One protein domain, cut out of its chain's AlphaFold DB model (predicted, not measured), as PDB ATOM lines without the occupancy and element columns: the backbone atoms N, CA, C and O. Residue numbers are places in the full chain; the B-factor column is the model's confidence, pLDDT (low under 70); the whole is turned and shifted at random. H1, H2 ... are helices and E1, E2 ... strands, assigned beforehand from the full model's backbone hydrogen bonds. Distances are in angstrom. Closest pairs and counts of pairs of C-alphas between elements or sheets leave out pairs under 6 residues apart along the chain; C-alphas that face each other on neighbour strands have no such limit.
ATOM      1  N   ALA A  28      23.242  13.656 116.269       89.94
ATOM      2  CA  ALA A  28      22.672  14.428 115.164       89.94
ATOM      3  C   ALA A  28      23.568  15.616 114.766       89.94
ATOM      4  O   ALA A  28      23.851  15.805 113.581       89.94
ATOM      5  N   CYS A  29      24.094  16.352 115.750       90.25
ATOM      6  CA  CYS A  29      24.993  17.481 115.524       90.25
ATOM      7  C   CYS A  29      26.291  17.052 114.828       90.25
ATOM      8  O   CYS A  29      26.764  17.728 113.914       90.25
ATOM      9  N   ASP A  30      26.862  15.917 115.236       90.88
ATOM     10  CA  ASP A  30      28.063  15.357 114.610       90.88
ATOM     11  C   ASP A  30      27.808  14.881 113.183       90.88
ATOM     12  O   ASP A  30      28.624  15.124 112.296       90.88
ATOM     13  N   ARG A  31      26.674  14.215 112.940       93.38
ATOM     14  CA  ARG A  31      26.297  13.747 111.600       93.38
ATOM     15  C   ARG A  31      26.124  14.909 110.629       93.38
ATOM     16  O   ARG A  31      26.689  14.861 109.535       93.38
ATOM     17  N   LEU A  32      25.407  15.956 111.034       95.19
ATOM     18  CA  LEU A  32      25.239  17.153 110.215       95.19
ATOM     19  C   LEU A  32      26.587  17.836 109.956       95.19
ATOM     20  O   LEU A  32      26.904  18.182 108.820       95.19
ATOM     21  N   TRP A  33      27.420  17.972 110.988       95.31
ATOM     22  CA  TRP A  33      28.720  18.611 110.835       95.31
ATOM     23  C   TRP A  33      29.674  17.824 109.928       95.31
ATOM     24  O   TRP A  33      30.372  18.417 109.109       95.31
ATOM     25  N   ARG A  34      29.657  16.487 109.978       95.12
ATOM     26  CA  ARG A  34      30.418  15.656 109.030       95.12
ATOM     27  C   ARG A  34      30.022  15.924 107.583       95.12
ATOM     28  O   ARG A  34      30.909  15.961 106.742       95.12
ATOM     29  N   ARG A  35      28.742  16.179 107.288       96.75
ATOM     30  CA  ARG A  35      28.329  16.578 105.931       96.75
ATOM     31  C   ARG A  35      28.958  17.904 105.504       96.75
ATOM     32  O   ARG A  35      29.383  18.017 104.360       96.75
ATOM     33  N   VAL A  36      29.071  18.877 106.411       96.75
ATOM     34  CA  VAL A  36      29.768  20.150 106.142       96.75
ATOM     35  C   VAL A  36      31.258  19.916 105.865       96.75
ATOM     36  O   VAL A  36      31.809  20.501 104.933       96.75
ATOM     37  N   LEU A  37      31.910  19.037 106.631       95.88
ATOM     38  CA  LEU A  37      33.311  18.669 106.400       95.88
ATOM     39  C   LEU A  37      33.495  17.966 105.052       95.88
ATOM     40  O   LEU A  37      34.341  18.380 104.264       95.88
ATOM     41  N   SER A  38      32.654  16.976 104.745       95.50
ATOM     42  CA  SER A  38      32.669  16.290 103.453       95.50
ATOM     43  C   SER A  38      32.420  17.257 102.301       95.50
ATOM     44  O   SER A  38      33.119  17.176 101.297       95.50
ATOM     45  N   LEU A  39      31.494  18.214 102.457       96.44
ATOM     46  CA  LEU A  39      31.258  19.275 101.478       96.44
ATOM     47  C   LEU A  39      32.540  20.070 101.212       96.44
ATOM     48  O   LEU A  39      32.907  20.255 100.055       96.44
ATOM     49  N   ALA A  40      33.241  20.496 102.265       95.31
ATOM     50  CA  ALA A  40      34.492  21.239 102.140       95.31
ATOM     51  C   ALA A  40      35.604  20.424 101.450       95.31
ATOM     52  O   ALA A  40      36.510  21.002 100.856       95.31
ATOM     53  N   GLU A  41      35.538  19.094 101.504       94.81
ATOM     54  CA  GLU A  41      36.510  18.187 100.889       94.81
ATOM     55  C   GLU A  41      36.142  17.742  99.463       94.81
ATOM     56  O   GLU A  41      36.998  17.179  98.779       94.81
ATOM     57  N   THR A  42      34.928  18.034  98.973       93.69
ATOM     58  CA  THR A  42      34.430  17.570  97.655       93.69
ATOM     59  C   THR A  42      35.345  17.907  96.480       93.69
ATOM     60  O   THR A  42      35.391  17.159  95.507       93.69
ATOM     61  N   ASN A  43      36.107  18.999  96.572       91.75
ATOM     62  CA  ASN A  43      37.057  19.426  95.547       91.75
ATOM     63  C   ASN A  43      38.512  19.021  95.866       91.75
ATOM     64  O   ASN A  43      39.444  19.790  95.631       91.75
ATOM     65  N   GLY A  44      38.725  17.863  96.502       87.19
ATOM     66  CA  GLY A  44      40.062  17.371  96.870       87.19
ATOM     67  C   GLY A  44      40.810  18.302  97.833       87.19
ATOM     68  O   GLY A  44      42.028  18.443  97.755       87.19
ATOM     69  N   GLY A  45      40.070  19.007  98.693       86.06
ATOM     70  CA  GLY A  45      40.590  20.053  99.580       86.06
ATOM     71  C   GLY A  45      40.836  21.420  98.925       86.06
ATOM     72  O   GLY A  45      41.297  22.349  99.597       86.06
ATOM     73  N   GLY A  46      40.503  21.563  97.640       91.69
ATOM     74  CA  GLY A  46      40.411  22.840  96.939       91.69
ATOM     75  C   GLY A  46      39.200  23.685  97.372       91.69
ATOM     76  O   GLY A  46      38.374  23.239  98.167       91.69
ATOM     77  N   PRO A  47      39.083  24.925  96.861       94.56
ATOM     78  CA  PRO A  47      37.972  25.808  97.196       94.56
ATOM     79  C   PRO A  47      36.644  25.271  96.656       94.56
ATOM     80  O   PRO A  47      36.564  24.857  95.497       94.56
ATOM     81  N   VAL A  48      35.596  25.372  97.470       97.06
ATOM     82  CA  VAL A  48      34.205  25.119  97.080       97.06
ATOM     83  C   VAL A  48      33.443  26.448  97.079       97.06
ATOM     84  O   VAL A  48      33.352  27.085  98.131       97.06
ATOM     85  N   PRO A  49      32.929  26.927  95.932       96.81
ATOM     86  CA  PRO A  49      32.169  28.175  95.869       96.81
ATOM     87  C   PRO A  49      30.888  28.117  96.702       96.81
ATOM     88  O   PRO A  49      30.141  27.145  96.615       96.81
ATOM     89  N   LEU A  50      30.616  29.171  97.475       96.44
ATOM     90  CA  LEU A  50      29.365  29.308  98.218       96.44
ATOM     91  C   LEU A  50      28.351  30.136  97.406       96.44
ATOM     92  O   LEU A  50      28.602  31.330  97.190       96.44
ATOM     93  N   PRO A  51      27.220  29.542  96.966       94.38
ATOM     94  CA  PRO A  51      26.241  30.210  96.110       94.38
ATOM     95  C   PRO A  51      25.696  31.491  96.750       94.38
ATOM     96  O   PRO A  51      25.637  31.627  97.969       94.38
ATOM     97  N   GLY A  52      25.367  32.484  95.919       92.94
ATOM     98  CA  GLY A  52      24.860  33.782  96.386       92.94
ATOM     99  C   GLY A  52      25.882  34.648  97.139       92.94
ATOM    100  O   GLY A  52      25.555  35.755  97.570       92.94
ATOM    101  N   THR A  53      27.132  34.196  97.278       93.25
ATOM    102  CA  THR A  53      28.210  34.943  97.935       93.25
ATOM    103  C   THR A  53      29.470  34.982  97.067       93.25
ATOM    104  O   THR A  53      29.589  34.282  96.068       93.25
ATOM    105  N   ARG A  54      30.450  35.806  97.459       94.19
ATOM    106  CA  ARG A  54      31.815  35.766  96.891       94.19
ATOM    107  C   ARG A  54      32.752  34.844  97.678       94.19
ATOM    108  O   ARG A  54      33.961  34.897  97.477       94.19
ATOM    109  N   ALA A  55      32.220  34.108  98.654       95.44
ATOM    110  CA  ALA A  55      33.021  33.294  99.546       95.44
ATOM    111  C   ALA A  55      33.284  31.916  98.945       95.44
ATOM    112  O   ALA A  55      32.466  31.364  98.211       95.44
ATOM    113  N   VAL A  56      34.419  31.347  99.322       96.75
ATOM    114  CA  VAL A  56      34.741  29.943  99.096       96.75
ATOM    115  C   VAL A  56      34.964  29.244 100.432       96.75
ATOM    116  O   VAL A  56      35.430  29.851 101.404       96.75
ATOM    117  N   LEU A  57      34.629  27.962 100.459       97.38
ATOM    118  CA  LEU A  57      34.784  27.049 101.578       97.38
ATOM    119  C   LEU A  57      36.019  26.165 101.361       97.38
ATOM    120  O   LEU A  57      36.275  25.707 100.250       97.38
ATOM    121  N   PHE A  58      36.773  25.922 102.429       96.62
ATOM    122  CA  PHE A  58      37.926  25.025 102.467       96.62
ATOM    123  C   PHE A  58      37.864  24.137 103.714       96.62
ATOM    124  O   PHE A  58      37.366  24.583 104.761       96.62
ATOM    125  N   PRO A  59      38.457  22.932 103.676       95.25
ATOM    126  CA  PRO A  59      38.579  22.111 104.868       95.25
ATOM    127  C   PRO A  59      39.616  22.703 105.833       95.25
ATOM    128  O   PRO A  59      40.489  23.502 105.467       95.25
ATOM    129  N   ASN A  60      39.543  22.288 107.097       94.62
ATOM    130  CA  ASN A  60      40.536  22.627 108.111       94.62
ATOM    131  C   ASN A  60      41.072  21.354 108.790       94.62
ATOM    132  O   ASN A  60      40.665  21.034 109.903       94.62
ATOM    133  N   PRO A  61      42.041  20.652 108.180       89.81
ATOM    134  CA  PRO A  61      42.516  19.359 108.689       89.81
ATOM    135  C   PRO A  61      43.167  19.443 110.079       89.81
ATOM    136  O   PRO A  61      43.301  18.439 110.766       89.81
ATOM    137  N   LYS A  62      43.572  20.644 110.516       91.62
ATOM    138  CA  LYS A  62      44.150  20.867 111.850       91.62
ATOM    139  C   LYS A  62      43.102  20.965 112.958       91.62
ATOM    140  O   LYS A  62      43.457  20.816 114.121       91.62
ATOM    141  N   ASN A  63      41.862  21.313 112.622       91.50
ATOM    142  CA  ASN A  63      40.793  21.455 113.600       91.50
ATOM    143  C   ASN A  63      39.438  21.169 112.930       91.50
ATOM    144  O   ASN A  63      38.919  22.059 112.248       91.50
ATOM    145  N   PRO A  64      38.875  19.963 113.134       88.75
ATOM    146  CA  PRO A  64      37.639  19.544 112.491       88.75
ATOM    147  C   PRO A  64      36.410  20.285 113.014       88.75
ATOM    148  O   PRO A  64      35.391  20.241 112.348       88.75
ATOM    149  N   ASP A  65      36.471  21.014 114.134       89.69
ATOM    150  CA  ASP A  65      35.344  21.829 114.619       89.69
ATOM    151  C   ASP A  65      35.166  23.140 113.838       89.69
ATOM    152  O   ASP A  65      34.288  23.950 114.144       89.69
ATOM    153  N   PHE A  66      36.013  23.378 112.834       93.06
ATOM    154  CA  PHE A  66      35.976  24.566 111.998       93.06
ATOM    155  C   PHE A  66      36.100  24.197 110.527       93.06
ATOM    156  O   PHE A  66      36.905  23.354 110.148       93.06
ATOM    157  N   VAL A  67      35.404  24.943 109.682       95.69
ATOM    158  CA  VAL A  67      35.724  25.050 108.256       95.69
ATOM    159  C   VAL A  67      36.287  26.430 107.964       95.69
ATOM    160  O   VAL A  67      36.070  27.382 108.716       95.69
ATOM    161  N   ARG A  68      37.064  26.554 106.891       96.00
ATOM    162  CA  ARG A  68      37.669  27.828 106.500       96.00
ATOM    163  C   ARG A  68      36.815  28.492 105.437       96.00
ATOM    164  O   ARG A  68      36.524  27.891 104.412       96.00
ATOM    165  N   LEU A  69      36.481  29.749 105.671       95.38
ATOM    166  CA  LEU A  69      35.833  30.624 104.709       95.38
ATOM    167  C   LEU A  69      36.840  31.648 104.200       95.38
ATOM    168  O   LEU A  69      37.719  32.096 104.944       95.38
ATOM    169  N   GLN A  70      36.719  32.024 102.932       94.38
ATOM    170  CA  GLN A  70      37.552  33.062 102.344       94.38
ATOM    171  C   GLN A  70      36.771  33.891 101.327       94.38
ATOM    172  O   GLN A  70      36.168  33.340 100.416       94.38
ATOM    173  N   VAL A  71      36.835  35.215 101.474       90.88
ATOM    174  CA  VAL A  71      36.437  36.190 100.440       90.88
ATOM    175  C   VAL A  71      37.684  36.982 100.055       90.88
ATOM    176  O   VAL A  71      38.328  36.676  99.062       90.88
ATOM    177  N   ASN A  72      38.084  37.923 100.916       89.50
ATOM    178  CA  ASN A  72      39.348  38.662 100.794       89.50
ATOM    179  C   ASN A  72      40.382  38.140 101.797       89.50
ATOM    180  O   ASN A  72      41.540  37.914 101.465       89.50
ATOM    181  N   CYS A  73      39.933  37.917 103.030       89.94
ATOM    182  CA  CYS A  73      40.714  37.311 104.101       89.94
ATOM    183  C   CYS A  73      40.181  35.907 104.376       89.94
ATOM    184  O   CYS A  73      39.053  35.592 103.999       89.94
ATOM    185  N   ARG A  74      40.973  35.077 105.051       92.00
ATOM    186  CA  ARG A  74      40.565  33.738 105.483       92.00
ATOM    187  C   ARG A  74      40.179  33.758 106.960       92.00
ATOM    188  O   ARG A  74      40.942  34.266 107.777       92.00
ATOM    189  N   TRP A  75      39.031  33.186 107.303       92.44
ATOM    190  CA  TRP A  75      38.562  33.035 108.684       92.44
ATOM    191  C   TRP A  75      37.909  31.665 108.896       92.44
ATOM    192  O   TRP A  75      37.725  30.903 107.949       92.44
ATOM    193  N   GLY A  76      37.611  31.325 110.150       92.44
ATOM    194  CA  GLY A  76      36.928  30.083 110.504       92.44
ATOM    195  C   GLY A  76      35.430  30.297 110.700       92.44
ATOM    196  O   GLY A  76      35.038  31.249 111.372       92.44
ATOM    197  N   LEU A  77      34.616  29.396 110.157       93.44
ATOM    198  CA  LEU A  77      33.249  29.163 110.618       93.44
ATOM    199  C   LEU A  77      33.288  27.983 111.585       93.44
ATOM    200  O   LEU A  77      33.742  26.899 111.216       93.44
ATOM    201  N   SER A  78      32.854  28.214 112.821       91.19
ATOM    202  CA  SER A  78      32.799  27.169 113.838       91.19
ATOM    203  C   SER A  78      31.555  26.294 113.665       91.19
ATOM    204  O   SER A  78      30.513  26.761 113.196       91.19
ATOM    205  N   LYS A  79      31.648  25.038 114.109       90.94
ATOM    206  CA  LYS A  79      30.493  24.149 114.286       90.94
ATOM    207  C   LYS A  79      29.403  24.801 115.140       90.94
ATOM    208  O   LYS A  79      28.227  24.688 114.823       90.94
ATOM    209  N   GLU A  80      29.795  25.516 116.192       87.12
ATOM    210  CA  GLU A  80      28.890  26.239 117.095       87.12
ATOM    211  C   GLU A  80      28.064  27.305 116.358       87.12
ATOM    212  O   GLU A  80      26.839  27.279 116.429       87.12
ATOM    213  N   ASP A  81      28.707  28.207 115.608       88.00
ATOM    214  CA  ASP A  81      28.008  29.259 114.853       88.00
ATOM    215  C   ASP A  81      27.081  28.664 113.779       88.00
ATOM    216  O   ASP A  81      25.987  29.181 113.543       88.00
ATOM    217  N   PHE A  82      27.511  27.573 113.134       92.12
ATOM    218  CA  PHE A  82      26.694  26.856 112.160       92.12
ATOM    219  C   PHE A  82      25.444  26.262 112.819       92.12
ATOM    220  O   PHE A  82      24.330  26.526 112.375       92.12
ATOM    221  N   LEU A  83      25.608  25.508 113.909       90.31
ATOM    222  CA  LEU A  83      24.487  24.888 114.613       90.31
ATOM    223  C   LEU A  83      23.554  25.926 115.253       90.31
ATOM    224  O   LEU A  83      22.346  25.719 115.258       90.31
ATOM    225  N   HIS A  84      24.081  27.061 115.718       87.12
ATOM    226  CA  HIS A  84      23.266  28.175 116.208       87.12
ATOM    227  C   HIS A  84      22.311  28.694 115.135       87.12
ATOM    228  O   HIS A  84      21.132  28.913 115.409       87.12
ATOM    229  N   TYR A  85      22.795  28.866 113.903       90.44
ATOM    230  CA  TYR A  85      21.932  29.257 112.792       90.44
ATOM    231  C   TYR A  85      20.866  28.194 112.505       90.44
ATOM    232  O   TYR A  85      19.710  28.543 112.291       90.44
ATOM    233  N   ILE A  86      21.228  26.908 112.532       91.00
ATOM    234  CA  ILE A  86      20.268  25.811 112.330       91.00
ATOM    235  C   ILE A  86      19.160  25.829 113.391       91.00
ATOM    236  O   ILE A  86      17.988  25.656 113.054       91.00
ATOM    237  N   ALA A  87      19.527  26.075 114.650       85.50
ATOM    238  CA  ALA A  87      18.609  26.108 115.783       85.50
ATOM    239  C   ALA A  87      17.682  27.334 115.765       85.50
ATOM    240  O   ALA A  87      16.486  27.221 116.008       85.50
ATOM    241  N   THR A  88      18.233  28.516 115.482       82.94
ATOM    242  CA  THR A  88      17.536  29.800 115.694       82.94
ATOM    243  C   THR A  88      17.050  30.465 114.404       82.94
ATOM    244  O   THR A  88      16.324  31.458 114.455       82.94
ATOM    245  N   GLY A  89      17.495  29.981 113.242       84.69
ATOM    246  CA  GLY A  89      17.318  30.641 111.945       84.69
ATOM    247  C   GLY A  89      18.149  31.919 111.778       84.69
ATOM    248  O   GLY A  89      18.017  32.614 110.767       84.69
ATOM    249  N   HIS A  90      18.989  32.261 112.761       82.62
ATOM    250  CA  HIS A  90      19.701  33.531 112.818       82.62
ATOM    251  C   HIS A  90      21.152  33.374 113.297       82.62
ATOM    252  O   HIS A  90      21.502  32.537 114.125       82.62
ATOM    253  N   ALA A  91      22.036  34.208 112.759       81.06
ATOM    254  CA  ALA A  91      23.445  34.297 113.155       81.06
ATOM    255  C   ALA A  91      23.992  35.701 112.850       81.06
ATOM    256  O   ALA A  91      25.017  35.885 112.175       81.06
ATOM    257  N   LYS A  92      23.249  36.720 113.291       81.06
ATOM    258  CA  LYS A  92      23.548  38.127 113.025       81.06
ATOM    259  C   LYS A  92      24.825  38.548 113.734       81.06
ATOM    260  O   LYS A  92      25.225  37.992 114.754       81.06
ATOM    261  N   MET A  93      25.456  39.595 113.218       79.75
ATOM    262  CA  MET A  93      26.588  40.208 113.900       79.75
ATOM    263  C   MET A  93      26.117  40.858 115.207       79.75
ATOM    264  O   MET A  93      25.428  41.877 115.182       79.75
ATOM    265  N   GLY A  94      26.490  40.267 116.341       72.50
ATOM    266  CA  GLY A  94      26.218  40.837 117.660       72.50
ATOM    267  C   GLY A  94      27.048  42.091 117.941       72.50
ATOM    268  O   GLY A  94      28.180  42.226 117.471       72.50
ATOM    269  N   ARG A  95      26.508  43.011 118.747       75.31
ATOM    270  CA  ARG A  95      27.255  44.157 119.297       75.31
ATOM    271  C   ARG A  95      27.772  43.860 120.704       75.31
ATOM    272  O   ARG A  95      27.279  42.971 121.402       75.31
ATOM    273  N   ARG A  96      28.754  44.642 121.168       65.94
ATOM    274  CA  ARG A  96      29.230  44.586 122.561       65.94
ATOM    275  C   ARG A  96      28.038  44.827 123.502       65.94
ATOM    276  O   ARG A  96      27.381  45.853 123.390       65.94
ATOM    277  N   GLY A  97      27.746  43.867 124.381       67.88
ATOM    278  CA  GLY A  97      26.584  43.899 125.286       67.88
ATOM    279  C   GLY A  97      25.367  43.085 124.818       67.88
ATOM    280  O   GLY A  97      24.546  42.726 125.647       67.88
ATOM    281  N   GLN A  98      25.289  42.685 123.545       70.69
ATOM    282  CA  GLN A  98      24.184  41.871 123.000       70.69
ATOM    283  C   GLN A  98      24.476  40.370 123.048       70.69
ATOM    284  O   GLN A  98      24.061  39.603 122.189       70.69
ATOM    285  N   ARG A  99      25.240  39.926 124.044       65.25
ATOM    286  CA  ARG A  99      25.600  38.511 124.145       65.25
ATOM    287  C   ARG A  99      24.390  37.628 124.401       65.25
ATOM    288  O   ARG A  99      24.454  36.473 124.023       65.25
ATOM    289  N   SER A 100      23.372  38.121 125.089       71.25
ATOM    290  CA  SER A 100      22.132  37.395 125.376       71.25
ATOM    291  C   SER A 100      21.094  37.515 124.257       71.25
ATOM    292  O   SER A 100      19.998  36.996 124.417       71.25
ATOM    293  N   ASP A 101      21.402  38.211 123.154       77.19
ATOM    294  CA  ASP A 101      20.492  38.299 122.013       77.19
ATOM    295  C   ASP A 101      20.494  36.958 121.256       77.19
ATOM    296  O   ASP A 101      21.534  36.601 120.693       77.19
ATOM    297  N   PRO A 102      19.359  36.235 121.193       73.56
ATOM    298  CA  PRO A 102      19.255  34.948 120.501       73.56
ATOM    299  C   PRO A 102      19.429  35.044 118.987       73.56
ATOM    300  O   PRO A 102      19.588  34.039 118.304       73.56
ATOM    301  N   ARG A 103      19.409  36.254 118.424       78.44
ATOM    302  CA  ARG A 103      19.650  36.469 116.995       78.44
ATOM    303  C   ARG A 103      21.122  36.695 116.682       78.44
ATOM    304  O   ARG A 103      21.493  36.657 115.508       78.44
ATOM    305  N   ALA A 104      21.946  36.991 117.685       78.50
ATOM    306  CA  ALA A 104      23.363  37.254 117.503       78.50
ATOM    307  C   ALA A 104      24.155  35.943 117.472       78.50
ATOM    308  O   ALA A 104      23.952  35.066 118.303       78.50
ATOM    309  N   SER A 105      25.106  35.826 116.546       74.56
ATOM    310  CA  SER A 105      25.986  34.662 116.496       74.56
ATOM    311  C   SER A 105      26.843  34.544 117.769       74.56
ATOM    312  O   SER A 105      27.289  35.567 118.311       74.56
ATOM    313  N   PRO A 106      27.148  33.312 118.215       73.62
ATOM    314  CA  PRO A 106      28.064  33.020 119.320       73.62
ATOM    315  C   PRO A 106      29.400  33.771 119.241       73.62
ATOM    316  O   PRO A 106      29.878  34.339 120.233       73.62
ATOM    317  N   SER A 107      29.985  33.834 118.043       73.56
ATOM    318  CA  SER A 107      31.243  34.538 117.775       73.56
ATOM    319  C   SER A 107      31.097  36.053 117.562       73.56
ATOM    320  O   SER A 107      32.105  36.750 117.438       73.56
ATOM    321  N   CYS A 108      29.870  36.588 117.537       75.12
ATOM    322  CA  CYS A 108      29.548  37.973 117.176       75.12
ATOM    323  C   CYS A 108      30.066  38.382 115.782       75.12
ATOM    324  O   CYS A 108      30.410  39.541 115.546       75.12
ATOM    325  N   THR A 109      30.114  37.435 114.847       76.00
ATOM    326  CA  THR A 109      30.502  37.660 113.449       76.00
ATOM    327  C   THR A 109      29.310  37.466 112.511       76.00
ATOM    328  O   THR A 109      28.356  36.756 112.829       76.00
ATOM    329  N   ARG A 110      29.317  38.125 111.347       81.31
ATOM    330  CA  ARG A 110      28.245  37.974 110.351       81.31
ATOM    331  C   ARG A 110      28.432  36.657 109.591       81.31
ATOM    332  O   ARG A 110      29.203  36.629 108.635       81.31
ATOM    333  N   GLN A 111      27.733  35.602 110.012       85.12
ATOM    334  CA  GLN A 111      27.873  34.258 109.426       85.12
ATOM    335  C   GLN A 111      26.680  33.831 108.560       85.12
ATOM    336  O   GLN A 111      26.863  33.013 107.664       85.12
ATOM    337  N   GLU A 112      25.494  34.424 108.762       89.25
ATOM    338  CA  GLU A 112      24.242  34.059 108.064       89.25
ATOM    339  C   GLU A 112      24.378  33.766 106.565       89.25
ATOM    340  O   GLU A 112      24.019  32.658 106.174       89.25
ATOM    341  N   PRO A 113      24.912  34.671 105.715       91.50
ATOM    342  CA  PRO A 113      24.927  34.421 104.273       91.50
ATOM    343  C   PRO A 113      25.776  33.200 103.899       91.50
ATOM    344  O   PRO A 113      25.479  32.512 102.928       91.50
ATOM    345  N   TYR A 114      26.823  32.906 104.671       93.75
ATOM    346  CA  TYR A 114      27.698  31.766 104.410       93.75
ATOM    347  C   TYR A 114      27.076  30.465 104.905       93.75
ATOM    348  O   TYR A 114      27.163  29.452 104.220       93.75
ATOM    349  N   VAL A 115      26.411  30.494 106.063       94.19
ATOM    350  CA  VAL A 115      25.690  29.321 106.568       94.19
ATOM    351  C   VAL A 115      24.512  28.977 105.657       94.19
ATOM    352  O   VAL A 115      24.342  27.810 105.324       94.19
ATOM    353  N   GLN A 116      23.761  29.974 105.182       95.00
ATOM    354  CA  GLN A 116      22.686  29.787 104.199       95.00
ATOM    355  C   GLN A 116      23.187  29.106 102.926       95.00
ATOM    356  O   GLN A 116      22.615  28.107 102.505       95.00
ATOM    357  N   ALA A 117      24.293  29.597 102.367       95.88
ATOM    358  CA  ALA A 117      24.894  29.013 101.175       95.88
ATOM    359  C   ALA A 117      25.382  27.570 101.405       95.88
ATOM    360  O   ALA A 117      25.224  26.716 100.536       95.88
ATOM    361  N   ILE A 118      25.944  27.268 102.583       97.00
ATOM    362  CA  ILE A 118      26.322  25.894 102.954       97.00
ATOM    363  C   ILE A 118      25.077  25.007 103.049       97.00
ATOM    364  O   ILE A 118      25.078  23.909 102.505       97.00
ATOM    365  N   VAL A 119      24.013  25.469 103.708       96.25
ATOM    366  CA  VAL A 119      22.748  24.731 103.815       96.25
ATOM    367  C   VAL A 119      22.156  24.447 102.436       96.25
ATOM    368  O   VAL A 119      21.723  23.326 102.187       96.25
ATOM    369  N   GLU A 120      22.170  25.421 101.528       96.12
ATOM    370  CA  GLU A 120      21.713  25.239 100.148       96.12
ATOM    371  C   GLU A 120      22.504  24.131  99.440       96.12
ATOM    372  O   GLU A 120      21.907  23.206  98.892       96.12
ATOM    373  N   LEU A 121      23.838  24.150  99.546       96.12
ATOM    374  CA  LEU A 121      24.702  23.101  98.992       96.12
ATOM    375  C   LEU A 121      24.479  21.721  99.626       96.12
ATOM    376  O   LEU A 121      24.711  20.705  98.976       96.12
ATOM    377  N   LEU A 122      24.032  21.664 100.883       96.19
ATOM    378  CA  LEU A 122      23.677  20.412 101.556       96.19
ATOM    379  C   LEU A 122      22.306  19.855 101.136       96.19
ATOM    380  O   LEU A 122      22.004  18.710 101.481       96.19
ATOM    381  N   GLY A 123      21.497  20.628 100.401       94.69
ATOM    382  CA  GLY A 123      20.152  20.245  99.957       94.69
ATOM    383  C   GLY A 123      19.007  21.019 100.620       94.69
ATOM    384  O   GLY A 123      17.849  20.635 100.469       94.69
ATOM    385  N   GLY A 124      19.302  22.104 101.340       93.69
ATOM    386  CA  GLY A 124      18.313  22.977 101.977       93.69
ATOM    387  C   GLY A 124      17.992  22.617 103.432       93.69
ATOM    388  O   GLY A 124      18.509  21.650 103.984       93.69
ATOM    389  N   MET A 125      17.123  23.415 104.066       92.25
ATOM    390  CA  MET A 125      16.762  23.273 105.491       92.25
ATOM    391  C   MET A 125      15.960  22.003 105.806       92.25
ATOM    392  O   MET A 125      15.923  21.566 106.950       92.25
ATOM    393  N   GLU A 126      15.334  21.394 104.801       92.81
ATOM    394  CA  GLU A 126      14.412  20.271 104.993       92.81
ATOM    395  C   GLU A 126      15.099  18.900 105.000       92.81
ATOM    396  O   GLU A 126      14.424  17.874 105.111       92.81
ATOM    397  N   ILE A 127      16.431  18.852 104.880       94.62
ATOM    398  CA  ILE A 127      17.150  17.578 104.918       94.62
ATOM    399  C   ILE A 127      17.030  16.922 106.306       94.62
ATOM    400  O   ILE A 127      17.014  17.626 107.325       94.62
ATOM    401  N   PRO A 128      17.003  15.578 106.380       92.75
ATOM    402  CA  PRO A 128      16.815  14.861 107.640       92.75
ATOM    403  C   PRO A 128      17.827  15.238 108.729       92.75
ATOM    404  O   PRO A 128      17.466  15.329 109.897       92.75
ATOM    405  N   GLU A 129      19.087  15.494 108.366       92.88
ATOM    406  CA  GLU A 129      20.129  15.857 109.329       92.88
ATOM    407  C   GLU A 129      19.909  17.226 109.976       92.88
ATOM    408  O   GLU A 129      20.232  17.396 111.150       92.88
ATOM    409  N   ILE A 130      19.363  18.195 109.236       92.62
ATOM    410  CA  ILE A 130      19.037  19.516 109.783       92.62
ATOM    411  C   ILE A 130      17.822  19.407 110.700       92.62
ATOM    412  O   ILE A 130      17.882  19.887 111.832       92.62
ATOM    413  N   ARG A 131      16.771  18.702 110.264       91.88
ATOM    414  CA  ARG A 131      15.573  18.467 111.082       91.88
ATOM    415  C   ARG A 131      15.899  17.762 112.400       91.88
ATOM    416  O   ARG A 131      15.472  18.227 113.448       91.88
ATOM    417  N   ALA A 132      16.741  16.727 112.371       90.44
ATOM    418  CA  ALA A 132      17.160  16.014 113.579       90.44
ATOM    419  C   ALA A 132      17.888  16.926 114.587       90.44
ATOM    420  O   ALA A 132      17.709  16.798 115.799       90.44
ATOM    421  N   VAL A 133      18.704  17.872 114.101       88.88
ATOM    422  CA  VAL A 133      19.337  18.878 114.968       88.88
ATOM    423  C   VAL A 133      18.292  19.847 115.519       88.88
ATOM    424  O   VAL A 133      18.335  20.152 116.703       88.88
ATOM    425  N   GLN A 134      17.340  20.309 114.708       88.81
ATOM    426  CA  GLN A 134      16.273  21.199 115.177       88.81
ATOM    427  C   GLN A 134      15.382  20.546 116.242       88.81
ATOM    428  O   GLN A 134      15.060  21.189 117.235       88.81
ATOM    429  N   GLU A 135      15.032  19.269 116.083       87.56
ATOM    430  CA  GLU A 135      14.306  18.485 117.093       87.56
ATOM    431  C   GLU A 135      15.091  18.418 118.407       87.56
ATOM    432  O   GLU A 135      14.566  18.758 119.462       87.56
ATOM    433  N   THR A 136      16.388  18.109 118.324       82.94
ATOM    434  CA  THR A 136      17.296  18.079 119.483       82.94
ATOM    435  C   THR A 136      17.334  19.416 120.236       82.94
ATOM    436  O   THR A 136      17.475  19.441 121.456       82.94
ATOM    437  N   GLN A 137      17.240  20.533 119.512       77.00
ATOM    438  CA  GLN A 137      17.270  21.881 120.086       77.00
ATOM    439  C   GLN A 137      15.936  22.316 120.692       77.00
ATOM    440  O   GLN A 137      15.926  23.122 121.619       77.00
ATOM    441  N   ASN A 138      14.822  21.808 120.163       73.56
ATOM    442  CA  ASN A 138      13.485  22.160 120.630       73.56
ATOM    443  C   ASN A 138      13.024  21.316 121.830       73.56
ATOM    444  O   ASN A 138      12.164  21.789 122.574       73.56
ATOM    445  N   GLY A 139      13.637  20.145 122.055       59.56
ATOM    446  CA  GLY A 139      13.326  19.248 123.174       59.56
ATOM    447  C   GLY A 139      12.133  18.354 122.890       59.56
ATOM    448  O   GLY A 139      10.992  18.812 123.115       59.56
TER     449      GLY A 139
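This is residues 28 to 139 of the 139 residues of an uncharacterized protein of Methanoculleus marisnigri (UniProt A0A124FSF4). A small sheet of three strands, E1, E2 and E3, has the longest helix, H1, running slantwise over one face, while H2, H3 and H4 make a crossed cluster of helices with H1, with H4 well away from the sheet. H2 and H3 lie nearest the middle, and two long links reach to opposite ends of the domain, residues 42 to 55 and residues 89 to 111. The 112 printed residues have four named helices and three named strands, in the order H1 E1 E2 E3 H2 H3 H4; the sheet's order is E1 E2 E3, antiparallel, and the class is mixed, helices and strands. The whole is compact, with a radius of gyration of the C-alphas of 13.4 A, and rounded, with spans of 38 by 32 by 27 A.

Start at the sheet: E1 is residues 56 to 58, E2 residues 66 to 70, 13.0 A long, and E3 residues 74 to 78, 13.2 A long. Then find C-alpha 28 at (22.672, 14.428, 115.164), where H1 begins; it runs 20.2 A to residue 41. H2, residues 79 to 88, spans 14.2 A, and H3, residues 112 to 122, spans 15.1 A. H4, residues 128 to 138, spans 15.3 A and ends at C-alpha 138, (13.485, 22.160, 120.630).

The strands form a meander, each the antiparallel neighbour of the one before. Look for N 58 and O 68 at 2.8 A in the hairpin E1 and E2, and for N 69 and O 75 at 2.8 A in the hairpin E2 and E3. Residues 48 to 49 pair antiparallel with residues 56 to 57 of E1. H1 is on one face of the sheet, giving two layers, a helix over a sheet, at a height over the sheet of 9.7 A. It is only just over E2, with 3 of its C-alphas falling there, slantwise at 42 degrees on the local plane. H2 only grazes the sheet with residues 79 to 84, and H3 with residues 114 to 118. With residues 35 to 39 alone, H1 touches H3, about perpendicular at 86 degrees; the closest C-alphas, Val 36 and Ile 118, are 7.4 A apart. With residues 28 to 32 alone, H1 touches H4 at a steep tilt of 42 degrees, opposite ways; the closest C-alphas, Leu 32 and Glu 129, are 5.3 A apart. H2 touches H4, about perpendicular at 74 degrees, with the C-alphas of Ala 87 and Gln 134 closest at 5.5 A. H2 and H3 only just touch, with 3 pairs of C-alphas within 8 A, the closest being Phe 82 and Val 115 at 6.2 A. H4 is not on the sheet. In H1, H2, H3 and H4 every O i to N i+4 pair is within hydrogen-bond range.

The two C-alphas farthest apart, those of Gly 44 and Gly 97, are 41.1 A from each other. The printed part has no cut and ends at residue 139, the chain's last. The links H1 to E1, 14 residues, and H2 to H3, 23 residues, are long. The mean pLDDT of the printed part is 88.6; residues 96 to 97, 99 and 139 are under 70.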